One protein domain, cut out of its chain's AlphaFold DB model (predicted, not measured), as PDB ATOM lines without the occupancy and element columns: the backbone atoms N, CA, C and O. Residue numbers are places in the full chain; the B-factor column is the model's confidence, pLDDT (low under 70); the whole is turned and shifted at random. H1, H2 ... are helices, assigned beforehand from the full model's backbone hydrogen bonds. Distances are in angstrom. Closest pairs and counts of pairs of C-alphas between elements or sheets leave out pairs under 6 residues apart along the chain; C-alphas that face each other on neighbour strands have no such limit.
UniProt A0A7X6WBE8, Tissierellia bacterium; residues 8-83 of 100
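Overview. This is residues 8 to 83 of the 100 residues of a protein of Tissierellia bacterium (UniProt A0A7X6WBE8). Look for a long, loose rod of helices: H1, the longest, makes much of one end, while H2 and H4 lie side by side, running opposite ways, with the small helix H3 in the turn between them at the other end. H1 meets this pair only through H4, with its residues 9 to 16, and residues 30 to 37 lead from its far end back to H2. The printed part has 76 residues, with four named helices in the order H1, H2, H3, H4 and no named strand; its class is all helix. It is loose, with a radius of gyration of the C-alphas of 15.2 A and spans of 53 by 24 by 17 A.

Arrangement. Start at H1, residues 8 to 29, and look across to H4, residues 68 to 83. They touch through residues 9 to 16 of H1 and 77 to 81 of H4 alone, and the closest C-alphas, those of Ile 13 and Thr 80, are 6.8 A apart. Their lines stand at a shallow tilt of 29 degrees, the same way. Next find H2, residues 38 to 55, which touches H4 with 28 pairs of C-alphas within 8 A. The closest C-alphas here are those of Ala 50 and Met 72, 5.0 A apart; the tilt is shallow at 25 degrees, opposite ways. H1 and H2 are apart. H3, residues 61 to 64, is close to H4 but not clearly touching, with the C-alphas of Phe 61 and Phe 68, the closest, 6.6 A apart. Every O i to N i+4 pair is within hydrogen-bond range in H1, H2 and H4; H3 is too short for such a pair, and its one O i to N i+3 pair is within range.

Along the chain. Find C-alpha 8 at (11.860, 35.410, -0.852); from there H1 runs 31.4 A to C-alpha 29. H2 begins at C-alpha 38, at (16.926, 57.016, -13.964), and is 26.3 A long. H3 measures 5.4 A, and H4 runs 22.0 A to C-alpha 83 at (11.426, 50.964, -10.779).

Size, cuts and confidence. The two C-alphas farthest apart, those of Glu 30 and Ala 63, are 52.8 A from each other. The printed part has no cut and no long link: H2 to H3 and H3 to H4 are tight, H1 to H2 short. The mean pLDDT of the printed part is 76.8; look for values under 70 at residues 32 to 40 and residue 59.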
ATOM      1  N   TRP A   8      12.942  34.733  -0.137       80.81
ATOM      2  CA  TRP A   8      11.860  35.410  -0.852       80.81
ATOM      3  C   TRP A   8      12.268  36.790  -1.396       80.81
ATOM      4  O   TRP A   8      11.814  37.172  -2.471       80.81
ATOM      5  N   VAL A   9      13.170  37.515  -0.720       78.06
ATOM      6  CA  VAL A   9      13.680  38.812  -1.199       78.06
ATOM      7  C   VAL A   9      14.503  38.612  -2.467       78.06
ATOM      8  O   VAL A   9      14.339  39.344  -3.442       78.06
ATOM      9  N   VAL A  10      15.344  37.577  -2.484       79.81
ATOM     10  CA  VAL A  10      16.171  37.227  -3.646       79.81
ATOM     11  C   VAL A  10      15.289  36.858  -4.838       79.81
ATOM     12  O   VAL A  10      15.504  37.363  -5.938       79.81
ATOM     13  N   VAL A  11      14.256  36.041  -4.612       84.88
ATOM     14  CA  VAL A  11      13.294  35.657  -5.656       84.88
ATOM     15  C   VAL A  11      12.614  36.887  -6.260       84.88
ATOM     16  O   VAL A  11      12.546  36.993  -7.482       84.88
ATOM     17  N   VAL A  12      12.170  37.848  -5.442       82.19
ATOM     18  CA  VAL A  12      11.534  39.086  -5.930       82.19
ATOM     19  C   VAL A  12      12.501  39.933  -6.761       82.19
ATOM     20  O   VAL A  12      12.126  40.430  -7.826       82.19
ATOM     21  N   ILE A  13      13.748  40.083  -6.305       79.38
ATOM     22  CA  ILE A  13      14.774  40.847  -7.028       79.38
ATOM     23  C   ILE A  13      15.032  40.225  -8.405       79.38
ATOM     24  O   ILE A  13      14.994  40.941  -9.410       79.38
ATOM     25  N   ILE A  14      15.237  38.905  -8.462       83.56
ATOM     26  CA  ILE A  14      15.509  38.179  -9.711       83.56
ATOM     27  C   ILE A  14      14.294  38.218 -10.640       83.56
ATOM     28  O   ILE A  14      14.443  38.559 -11.814       83.56
ATOM     29  N   ALA A  15      13.094  37.925 -10.131       83.00
ATOM     30  CA  ALA A  15      11.867  37.946 -10.922       83.00
ATOM     31  C   ALA A  15      11.673  39.307 -11.602       83.00
ATOM     32  O   ALA A  15      11.446  39.368 -12.809       83.00
ATOM     33  N   ARG A  16      11.872  40.412 -10.870       76.56
ATOM     34  CA  ARG A  16      11.794  41.763 -11.437       76.56
ATOM     35  C   ARG A  16      12.852  41.993 -12.514       76.56
ATOM     36  O   ARG A  16      12.554  42.620 -13.532       76.56
ATOM     37  N   GLU A  17      14.099  41.577 -12.295       78.00
ATOM     38  CA  GLU A  17      15.157  41.740 -13.304       78.00
ATOM     39  C   GLU A  17      14.849  40.976 -14.588       78.00
ATOM     40  O   GLU A  17      15.019  41.532 -15.678       78.00
ATOM     41  N   PHE A  18      14.302  39.769 -14.459       82.44
ATOM     42  CA  PHE A  18      13.848  38.975 -15.590       82.44
ATOM     43  C   PHE A  18      12.677  39.648 -16.318       82.44
ATOM     44  O   PHE A  18      12.749  39.835 -17.530       82.44
ATOM     45  N   THR A  19      11.647  40.112 -15.597       80.19
ATOM     46  CA  THR A  19      10.479  40.789 -16.192       80.19
ATOM     47  C   THR A  19      10.870  42.036 -16.982       80.19
ATOM     48  O   THR A  19      10.412  42.215 -18.105       80.19
ATOM     49  N   ILE A  20      11.732  42.897 -16.435       75.75
ATOM     50  CA  ILE A  20      12.133  44.149 -17.104       75.75
ATOM     51  C   ILE A  20      13.015  43.880 -18.320       75.75
ATOM     52  O   ILE A  20      12.894  44.565 -19.337       75.75
ATOM     53  N   THR A  21      13.886  42.879 -18.232       81.44
ATOM     54  CA  THR A  21      14.704  42.453 -19.371       81.44
ATOM     55  C   THR A  21      13.823  41.859 -20.468       81.44
ATOM     56  O   THR A  21      13.955  42.258 -21.622       81.44
ATOM     57  N   GLY A  22      12.859  41.004 -20.109       81.44
ATOM     58  CA  GLY A  22      11.871  40.450 -21.035       81.44
ATOM     59  C   GLY A  22      11.031  41.530 -21.716       81.44
ATOM     60  O   GLY A  22      10.947  41.551 -22.939       81.44
ATOM     61  N   PHE A  23      10.502  42.495 -20.958       75.00
ATOM     62  CA  PHE A  23       9.760  43.633 -21.516       75.00
ATOM     63  C   PHE A  23      10.590  44.451 -22.507       75.00
ATOM     64  O   PHE A  23      10.076  44.878 -23.537       75.00
ATOM     65  N   ARG A  24      11.878  44.663 -22.219       75.69
ATOM     66  CA  ARG A  24      12.775  45.377 -23.134       75.69
ATOM     67  C   ARG A  24      13.013  44.600 -24.424       75.69
ATOM     68  O   ARG A  24      13.066  45.217 -25.480       75.69
ATOM     69  N   ILE A  25      13.161  43.279 -24.334       80.56
ATOM     70  CA  ILE A  25      13.323  42.407 -25.504       80.56
ATOM     71  C   ILE A  25      12.056  42.443 -26.368       80.56
ATOM     72  O   ILE A  25      12.163  42.625 -27.577       80.56
ATOM     73  N   LEU A  26      10.873  42.344 -25.754       78.75
ATOM     74  CA  LEU A  26       9.591  42.422 -26.461       78.75
ATOM     75  C   LEU A  26       9.408  43.776 -27.157       78.75
ATOM     76  O   LEU A  26       9.176  43.821 -28.359       78.75
ATOM     77  N   ALA A  27       9.621  44.886 -26.451       72.56
ATOM     78  CA  ALA A  27       9.499  46.212 -27.056       72.56
ATOM     79  C   ALA A  27      10.520  46.451 -28.181       72.56
ATOM     80  O   ALA A  27      10.182  47.031 -29.209       72.56
ATOM     81  N   ALA A  28      11.753  45.948 -28.033       77.12
ATOM     82  CA  ALA A  28      12.755  46.009 -29.094       77.12
ATOM     83  C   ALA A  28      12.341  45.200 -30.335       77.12
ATOM     84  O   ALA A  28      12.642  45.621 -31.450       77.12
ATOM     85  N   SER A  29      11.633  44.075 -30.159       79.31
ATOM     86  CA  SER A  29      11.086  43.295 -31.278       79.31
ATOM     87  C   SER A  29       9.964  44.023 -32.028       79.31
ATOM     88  O   SER A  29       9.805  43.814 -33.225       79.31
ATOM     89  N   GLU A  30       9.263  44.940 -31.358       77.81
ATOM     90  CA  GLU A  30       8.235  45.814 -31.943       77.81
ATOM     91  C   GLU A  30       8.798  47.166 -32.434       77.81
ATOM     92  O   GLU A  30       8.050  48.060 -32.818       77.81
ATOM     93  N   GLY A  31      10.125  47.353 -32.421       71.38
ATOM     94  CA  GLY A  31      10.776  48.598 -32.855       71.38
ATOM     95  C   GLY A  31      10.663  49.764 -31.862       71.38
ATOM     96  O   GLY A  31      11.148  50.863 -32.140       71.38
ATOM     97  N   VAL A  32      10.081  49.541 -30.681       69.25
ATOM     98  CA  VAL A  32       9.935  50.542 -29.621       69.25
ATOM     99  C   VAL A  32      11.130  50.470 -28.672       69.25
ATOM    100  O   VAL A  32      11.324  49.519 -27.913       69.25
ATOM    101  N   THR A  33      11.947  51.521 -28.662       62.09
ATOM    102  CA  THR A  33      13.088  51.605 -27.744       62.09
ATOM    103  C   THR A  33      12.651  52.172 -26.397       62.09
ATOM    104  O   THR A  33      12.427  53.369 -26.224       62.09
ATOM    105  N   ILE A  34      12.539  51.301 -25.392       64.12
ATOM    106  CA  ILE A  34      12.241  51.753 -24.032       64.12
ATOM    107  C   ILE A  34      13.501  52.373 -23.422       64.12
ATOM    108  O   ILE A  34      14.422  51.664 -23.001       64.12
ATOM    109  N   ALA A  35      13.513  53.700 -23.312       59.78
ATOM    110  CA  ALA A  35      14.580  54.428 -22.643       59.78
ATOM    111  C   ALA A  35      14.726  53.984 -21.175       59.78
ATOM    112  O   ALA A  35      13.752  53.884 -20.421       59.78
ATOM    113  N   ALA A  36      15.963  53.727 -20.748       58.00
ATOM    114  CA  ALA A  36      16.258  53.366 -19.369       58.00
ATOM    115  C   ALA A  36      15.912  54.533 -18.425       58.00
ATOM    116  O   ALA A  36      16.519  55.601 -18.483       58.00
ATOM    117  N   SER A  37      14.937  54.323 -17.539       64.69
ATOM    118  CA  SER A  37      14.573  55.283 -16.492       64.69
ATOM    119  C   SER A  37      15.723  55.460 -15.492       64.69
ATOM    120  O   SER A  37      16.373  54.485 -15.102       64.69
ATOM    121  N   SER A  38      15.953  56.695 -15.025       66.44
ATOM    122  CA  SER A  38      16.926  57.016 -13.964       66.44
ATOM    123  C   SER A  38      16.682  56.226 -12.671       66.44
ATOM    124  O   SER A  38      17.628  55.972 -11.926       66.44
ATOM    125  N   LEU A  39      15.454  55.743 -12.441       66.38
ATOM    126  CA  LEU A  39      15.129  54.845 -11.328       66.38
ATOM    127  C   LEU A  39      15.885  53.511 -11.395       66.38
ATOM    128  O   LEU A  39      16.204  52.935 -10.356       66.38
ATOM    129  N   GLY A  40      16.245  53.046 -12.594       65.88
ATOM    130  CA  GLY A  40      17.094  51.868 -12.769       65.88
ATOM    131  C   GLY A  40      18.507  52.057 -12.208       65.88
ATOM    132  O   GLY A  40      19.060  51.108 -11.662       65.88
ATOM    133  N   LYS A  41      19.061  53.279 -12.276       71.38
ATOM    134  CA  LYS A  41      20.390  53.606 -11.720       71.38
ATOM    135  C   LYS A  41      20.376  53.640 -10.191       71.38
ATOM    136  O   LYS A  41      21.299  53.154  -9.552       71.38
ATOM    137  N   ILE A  42      19.323  54.200  -9.596       75.56
ATOM    138  CA  ILE A  42      19.195  54.277  -8.131       75.56
ATOM    139  C   ILE A  42      19.006  52.874  -7.541       75.56
ATOM    140  O   ILE A  42      19.618  52.536  -6.526       75.56
ATOM    141  N   LYS A  43      18.230  52.016  -8.218       79.12
ATOM    142  CA  LYS A  43      18.094  50.603  -7.847       79.12
ATOM    143  C   LYS A  43      19.455  49.902  -7.795       79.12
ATOM    144  O   LYS A  43      19.766  49.268  -6.795       79.12
ATOM    145  N   THR A  44      20.268  50.006  -8.848       78.12
ATOM    146  CA  THR A  44      21.548  49.282  -8.895       78.12
ATOM    147  C   THR A  44      22.530  49.774  -7.839       78.12
ATOM    148  O   THR A  44      23.185  48.949  -7.212       78.12
ATOM    149  N   ILE A  45      22.582  51.082  -7.571       83.50
ATOM    150  CA  ILE A  45      23.406  51.639  -6.487       83.50
ATOM    151  C   ILE A  45      22.957  51.078  -5.131       83.50
ATOM    152  O   ILE A  45      23.773  50.546  -4.383       83.50
ATOM    153  N   THR A  46      21.659  51.137  -4.825       81.50
ATOM    154  CA  THR A  46      21.128  50.660  -3.534       81.50
ATOM    155  C   THR A  46      21.289  49.150  -3.352       81.50
ATOM    156  O   THR A  46      21.620  48.697  -2.260       81.50
ATOM    157  N   GLN A  47      21.135  48.369  -4.423       80.44
ATOM    158  CA  GLN A  47      21.342  46.920  -4.414       80.44
ATOM    159  C   GLN A  47      22.815  46.547  -4.207       80.44
ATOM    160  O   GLN A  47      23.111  45.656  -3.414       80.44
ATOM    161  N   LEU A  48      23.742  47.254  -4.863       83.88
ATOM    162  CA  LEU A  48      25.177  47.038  -4.681       83.88
ATOM    163  C   LEU A  48      25.598  47.344  -3.237       83.88
ATOM    164  O   LEU A  48      26.293  46.540  -2.623       83.88
ATOM    165  N   VAL A  49      25.129  48.461  -2.671       83.31
ATOM    166  CA  VAL A  49      25.417  48.832  -1.275       83.31
ATOM    167  C   VAL A  49      24.854  47.793  -0.302       83.31
ATOM    168  O   VAL A  49      25.557  47.403   0.626       83.31
ATOM    169  N   ALA A  50      23.632  47.298  -0.525       79.88
ATOM    170  CA  ALA A  50      23.038  46.254   0.311       79.88
ATOM    171  C   ALA A  50      23.852  44.949   0.271       79.88
ATOM    172  O   ALA A  50      24.151  44.382   1.320       79.88
ATOM    173  N   ILE A  51      24.265  44.494  -0.917       80.75
ATOM    174  CA  ILE A  51      25.081  43.279  -1.072       80.75
ATOM    175  C   ILE A  51      26.445  43.445  -0.398       80.75
ATOM    176  O   ILE A  51      26.879  42.545   0.315       80.75
ATOM    177  N   VAL A  52      27.113  44.588  -0.584       82.38
ATOM    178  CA  VAL A  52      28.401  44.869   0.071       82.38
ATOM    179  C   VAL A  52      28.233  44.881   1.592       82.38
ATOM    180  O   VAL A  52      28.995  44.212   2.284       82.38
ATOM    181  N   ALA A  53      27.206  45.549   2.122       78.88
ATOM    182  CA  ALA A  53      26.928  45.559   3.558       78.88
ATOM    183  C   ALA A  53      26.675  44.144   4.112       78.88
ATOM    184  O   ALA A  53      27.215  43.790   5.157       78.88
ATOM    185  N   LEU A  54      25.923  43.310   3.390       77.00
ATOM    186  CA  LEU A  54      25.661  41.918   3.770       77.00
ATOM    187  C   LEU A  54      26.923  41.043   3.719       77.00
ATOM    188  O   LEU A  54      27.149  40.242   4.626       77.00
ATOM    189  N   LEU A  55      27.762  41.201   2.689       78.69
ATOM    190  CA  LEU A  55      29.017  40.450   2.542       78.69
ATOM    191  C   LEU A  55      30.017  40.776   3.654       78.69
ATOM    192  O   LEU A  55      30.700  39.882   4.150       78.69
ATOM    193  N   PHE A  56      30.071  42.037   4.078       79.38
ATOM    194  CA  PHE A  56      30.951  42.500   5.150       79.38
ATOM    195  C   PHE A  56      30.356  42.322   6.555       79.38
ATOM    196  O   PHE A  56      30.865  42.912   7.503       79.38
ATOM    197  N   ASN A  57      29.297  41.519   6.724       73.38
ATOM    198  CA  ASN A  57      28.612  41.329   8.011       73.38
ATOM    199  C   ASN A  57      28.247  42.642   8.692       73.38
ATOM    200  O   ASN A  57      28.381  42.776   9.906       73.38
ATOM    201  N   ASN A  58      27.798  43.613   7.899       72.81
ATOM    202  CA  ASN A  58      27.402  44.919   8.381       72.81
ATOM    203  C   ASN A  58      28.574  45.731   8.988       72.81
ATOM    204  O   ASN A  58      28.350  46.685   9.720       72.81
ATOM    205  N   PHE A  59      29.841  45.407   8.701       68.38
ATOM    206  CA  PHE A  59      31.002  46.199   9.134       68.38
ATOM    207  C   PHE A  59      31.056  47.560   8.407       68.38
ATOM    208  O   PHE A  59      30.885  47.589   7.186       68.38
ATOM    209  N   PRO A  60      31.314  48.699   9.087       71.38
ATOM    210  CA  PRO A  60      31.607  48.886  10.516       71.38
ATOM    211  C   PRO A  60      30.363  49.083  11.407       71.38
ATOM    212  O   PRO A  60      30.495  49.164  12.626       71.38
ATOM    213  N   PHE A  61      29.154  49.151  10.843       73.38
ATOM    214  CA  PHE A  61      27.895  49.373  11.576       73.38
ATOM    215  C   PHE A  61      27.550  48.262  12.585       73.38
ATOM    216  O   PHE A  61      26.836  48.499  13.560       73.38
ATOM    217  N   GLN A  62      28.129  47.074  12.417       70.38
ATOM    218  CA  GLN A  62      28.095  45.989  13.390       70.38
ATOM    219  C   GLN A  62      28.710  46.418  14.731       70.38
ATOM    220  O   GLN A  62      28.193  46.045  15.779       70.38
ATOM    221  N   ALA A  63      29.758  47.254  14.715       70.69
ATOM    222  CA  ALA A  63      30.417  47.743  15.929       70.69
ATOM    223  C   ALA A  63      29.507  48.639  16.788       70.69
ATOM    224  O   ALA A  63      29.735  48.774  17.986       70.69
ATOM    225  N   ILE A  64      28.460  49.220  16.193       81.56
ATOM    226  CA  ILE A  64      27.449  50.037  16.878       81.56
ATOM    227  C   ILE A  64      26.083  49.328  16.987       81.56
ATOM    228  O   ILE A  64      25.092  49.974  17.312       81.56
ATOM    229  N   ASN A  65      26.010  48.014  16.710       76.38
ATOM    230  CA  ASN A  65      24.764  47.225  16.659       76.38
ATOM    231  C   ASN A  65      23.660  47.840  15.772       76.38
ATOM    232  O   ASN A  65      22.469  47.642  16.016       76.38
ATOM    233  N   PHE A  66      24.032  48.593  14.737       79.06
ATOM    234  CA  PHE A  66      23.076  49.266  13.864       79.06
ATOM    235  C   PHE A  66      22.770  48.393  12.637       79.06
ATOM    236  O   PHE A  66      23.699  48.114  11.884       79.06
ATOM    237  N   PRO A  67      21.516  47.965  12.387       78.50
ATOM    238  CA  PRO A  67      21.162  46.997  11.335       78.50
ATOM    239  C   PRO A  67      21.104  47.626   9.925       78.50
ATOM    240  O   PRO A  67      20.058  47.645   9.271       78.50
ATOM    241  N   PHE A  68      22.218  48.198   9.457       80.12
ATOM    242  CA  PHE A  68      22.305  48.914   8.179       80.12
ATOM    243  C   PHE A  68      22.095  48.004   6.965       80.12
ATOM    244  O   PHE A  68      21.435  48.401   6.008       80.12
ATOM    245  N   ASP A  69      22.608  46.779   7.010       75.44
ATOM    246  CA  ASP A  69      22.439  45.750   5.985       75.44
ATOM    247  C   ASP A  69      20.962  45.446   5.675       75.44
ATOM    248  O   ASP A  69      20.547  45.486   4.513       75.44
ATOM    249  N   MET A  70      20.144  45.231   6.707       78.75
ATOM    250  CA  MET A  70      18.708  44.973   6.562       78.75
ATOM    251  C   MET A  70      17.956  46.205   6.065       78.75
ATOM    252  O   MET A  70      17.117  46.093   5.170       78.75
ATOM    253  N   ILE A  71      18.274  47.391   6.594       82.38
ATOM    254  CA  ILE A  71      17.675  48.649   6.127       82.38
ATOM    255  C   ILE A  71      17.957  48.830   4.636       82.38
ATOM    256  O   ILE A  71      17.043  49.101   3.858       82.38
ATOM    257  N   MET A  72      19.205  48.628   4.220       79.88
ATOM    258  CA  MET A  72      19.600  48.849   2.837       79.88
ATOM    259  C   MET A  72      19.026  47.793   1.888       79.88
ATOM    260  O   MET A  72      18.685  48.109   0.748       79.88
ATOM    261  N   LEU A  73      18.817  46.567   2.373       81.25
ATOM    262  CA  LEU A  73      18.088  45.525   1.657       81.25
ATOM    263  C   LEU A  73      16.612  45.903   1.433       81.25
ATOM    264  O   LEU A  73      16.127  45.793   0.307       81.25
ATOM    265  N   TYR A  74      15.909  46.418   2.447       81.94
ATOM    266  CA  TYR A  74      14.530  46.904   2.279       81.94
ATOM    267  C   TYR A  74      14.447  48.140   1.377       81.94
ATOM    268  O   TYR A  74      13.529  48.244   0.563       81.94
ATOM    269  N   VAL A  75      15.419  49.049   1.461       82.94
ATOM    270  CA  VAL A  75      15.523  50.205   0.558       82.94
ATOM    271  C   VAL A  75      15.739  49.739  -0.885       82.94
ATOM    272  O   VAL A  75      15.045  50.197  -1.794       82.94
ATOM    273  N   SER A  76      16.642  48.784  -1.109       80.38
ATOM    274  CA  SER A  76      16.865  48.185  -2.428       80.38
ATOM    275  C   SER A  76      15.606  47.495  -2.963       80.38
ATOM    276  O   SER A  76      15.254  47.669  -4.134       80.38
ATOM    277  N   LEU A  77      14.877  46.771  -2.110       81.06
ATOM    278  CA  LEU A  77      13.598  46.151  -2.459       81.06
ATOM    279  C   LEU A  77      12.557  47.207  -2.857       81.06
ATOM    280  O   LEU A  77      11.903  47.069  -3.892       81.06
ATOM    281  N   PHE A  78      12.448  48.295  -2.098       84.25
ATOM    282  CA  PHE A  78      11.549  49.406  -2.402       84.25
ATOM    283  C   PHE A  78      11.857  50.036  -3.767       84.25
ATOM    284  O   PHE A  78      10.965  50.153  -4.610       84.25
ATOM    285  N   PHE A  79      13.125  50.350  -4.053       77.88
ATOM    286  CA  PHE A  79      13.530  50.857  -5.371       77.88
ATOM    287  C   PHE A  79      13.351  49.824  -6.490       77.88
ATOM    288  O   PHE A  79      13.061  50.183  -7.635       77.88
ATOM    289  N   THR A  80      13.478  48.534  -6.184       78.12
ATOM    290  CA  THR A  80      13.221  47.439  -7.127       78.12
ATOM    291  C   THR A  80      11.760  47.415  -7.560       78.12
ATOM    292  O   THR A  80      11.490  47.354  -8.763       78.12
ATOM    293  N   VAL A  81      10.833  47.535  -6.609       79.19
ATOM    294  CA  VAL A  81       9.391  47.603  -6.878       79.19
ATOM    295  C   VAL A  81       9.041  48.905  -7.593       79.19
ATOM    296  O   VAL A  81       8.437  48.857  -8.662       79.19
ATOM    297  N   LEU A  82       9.485  50.058  -7.080       78.81
ATOM    298  CA  LEU A  82       9.215  51.365  -7.693       78.81
ATOM    299  C   LEU A  82       9.694  51.445  -9.137       78.81
ATOM    300  O   LEU A  82       8.973  51.921 -10.003       78.81
ATOM    301  N   SER A  83      10.901  50.964  -9.416       72.19
ATOM    302  CA  SER A  83      11.426  50.964 -10.779       72.19
ATOM    303  C   SER A  83      10.691  49.979 -11.690       72.19
ATOM    304  O   SER A  83      10.662  50.200 -12.895       72.19
TER     305      SER A  83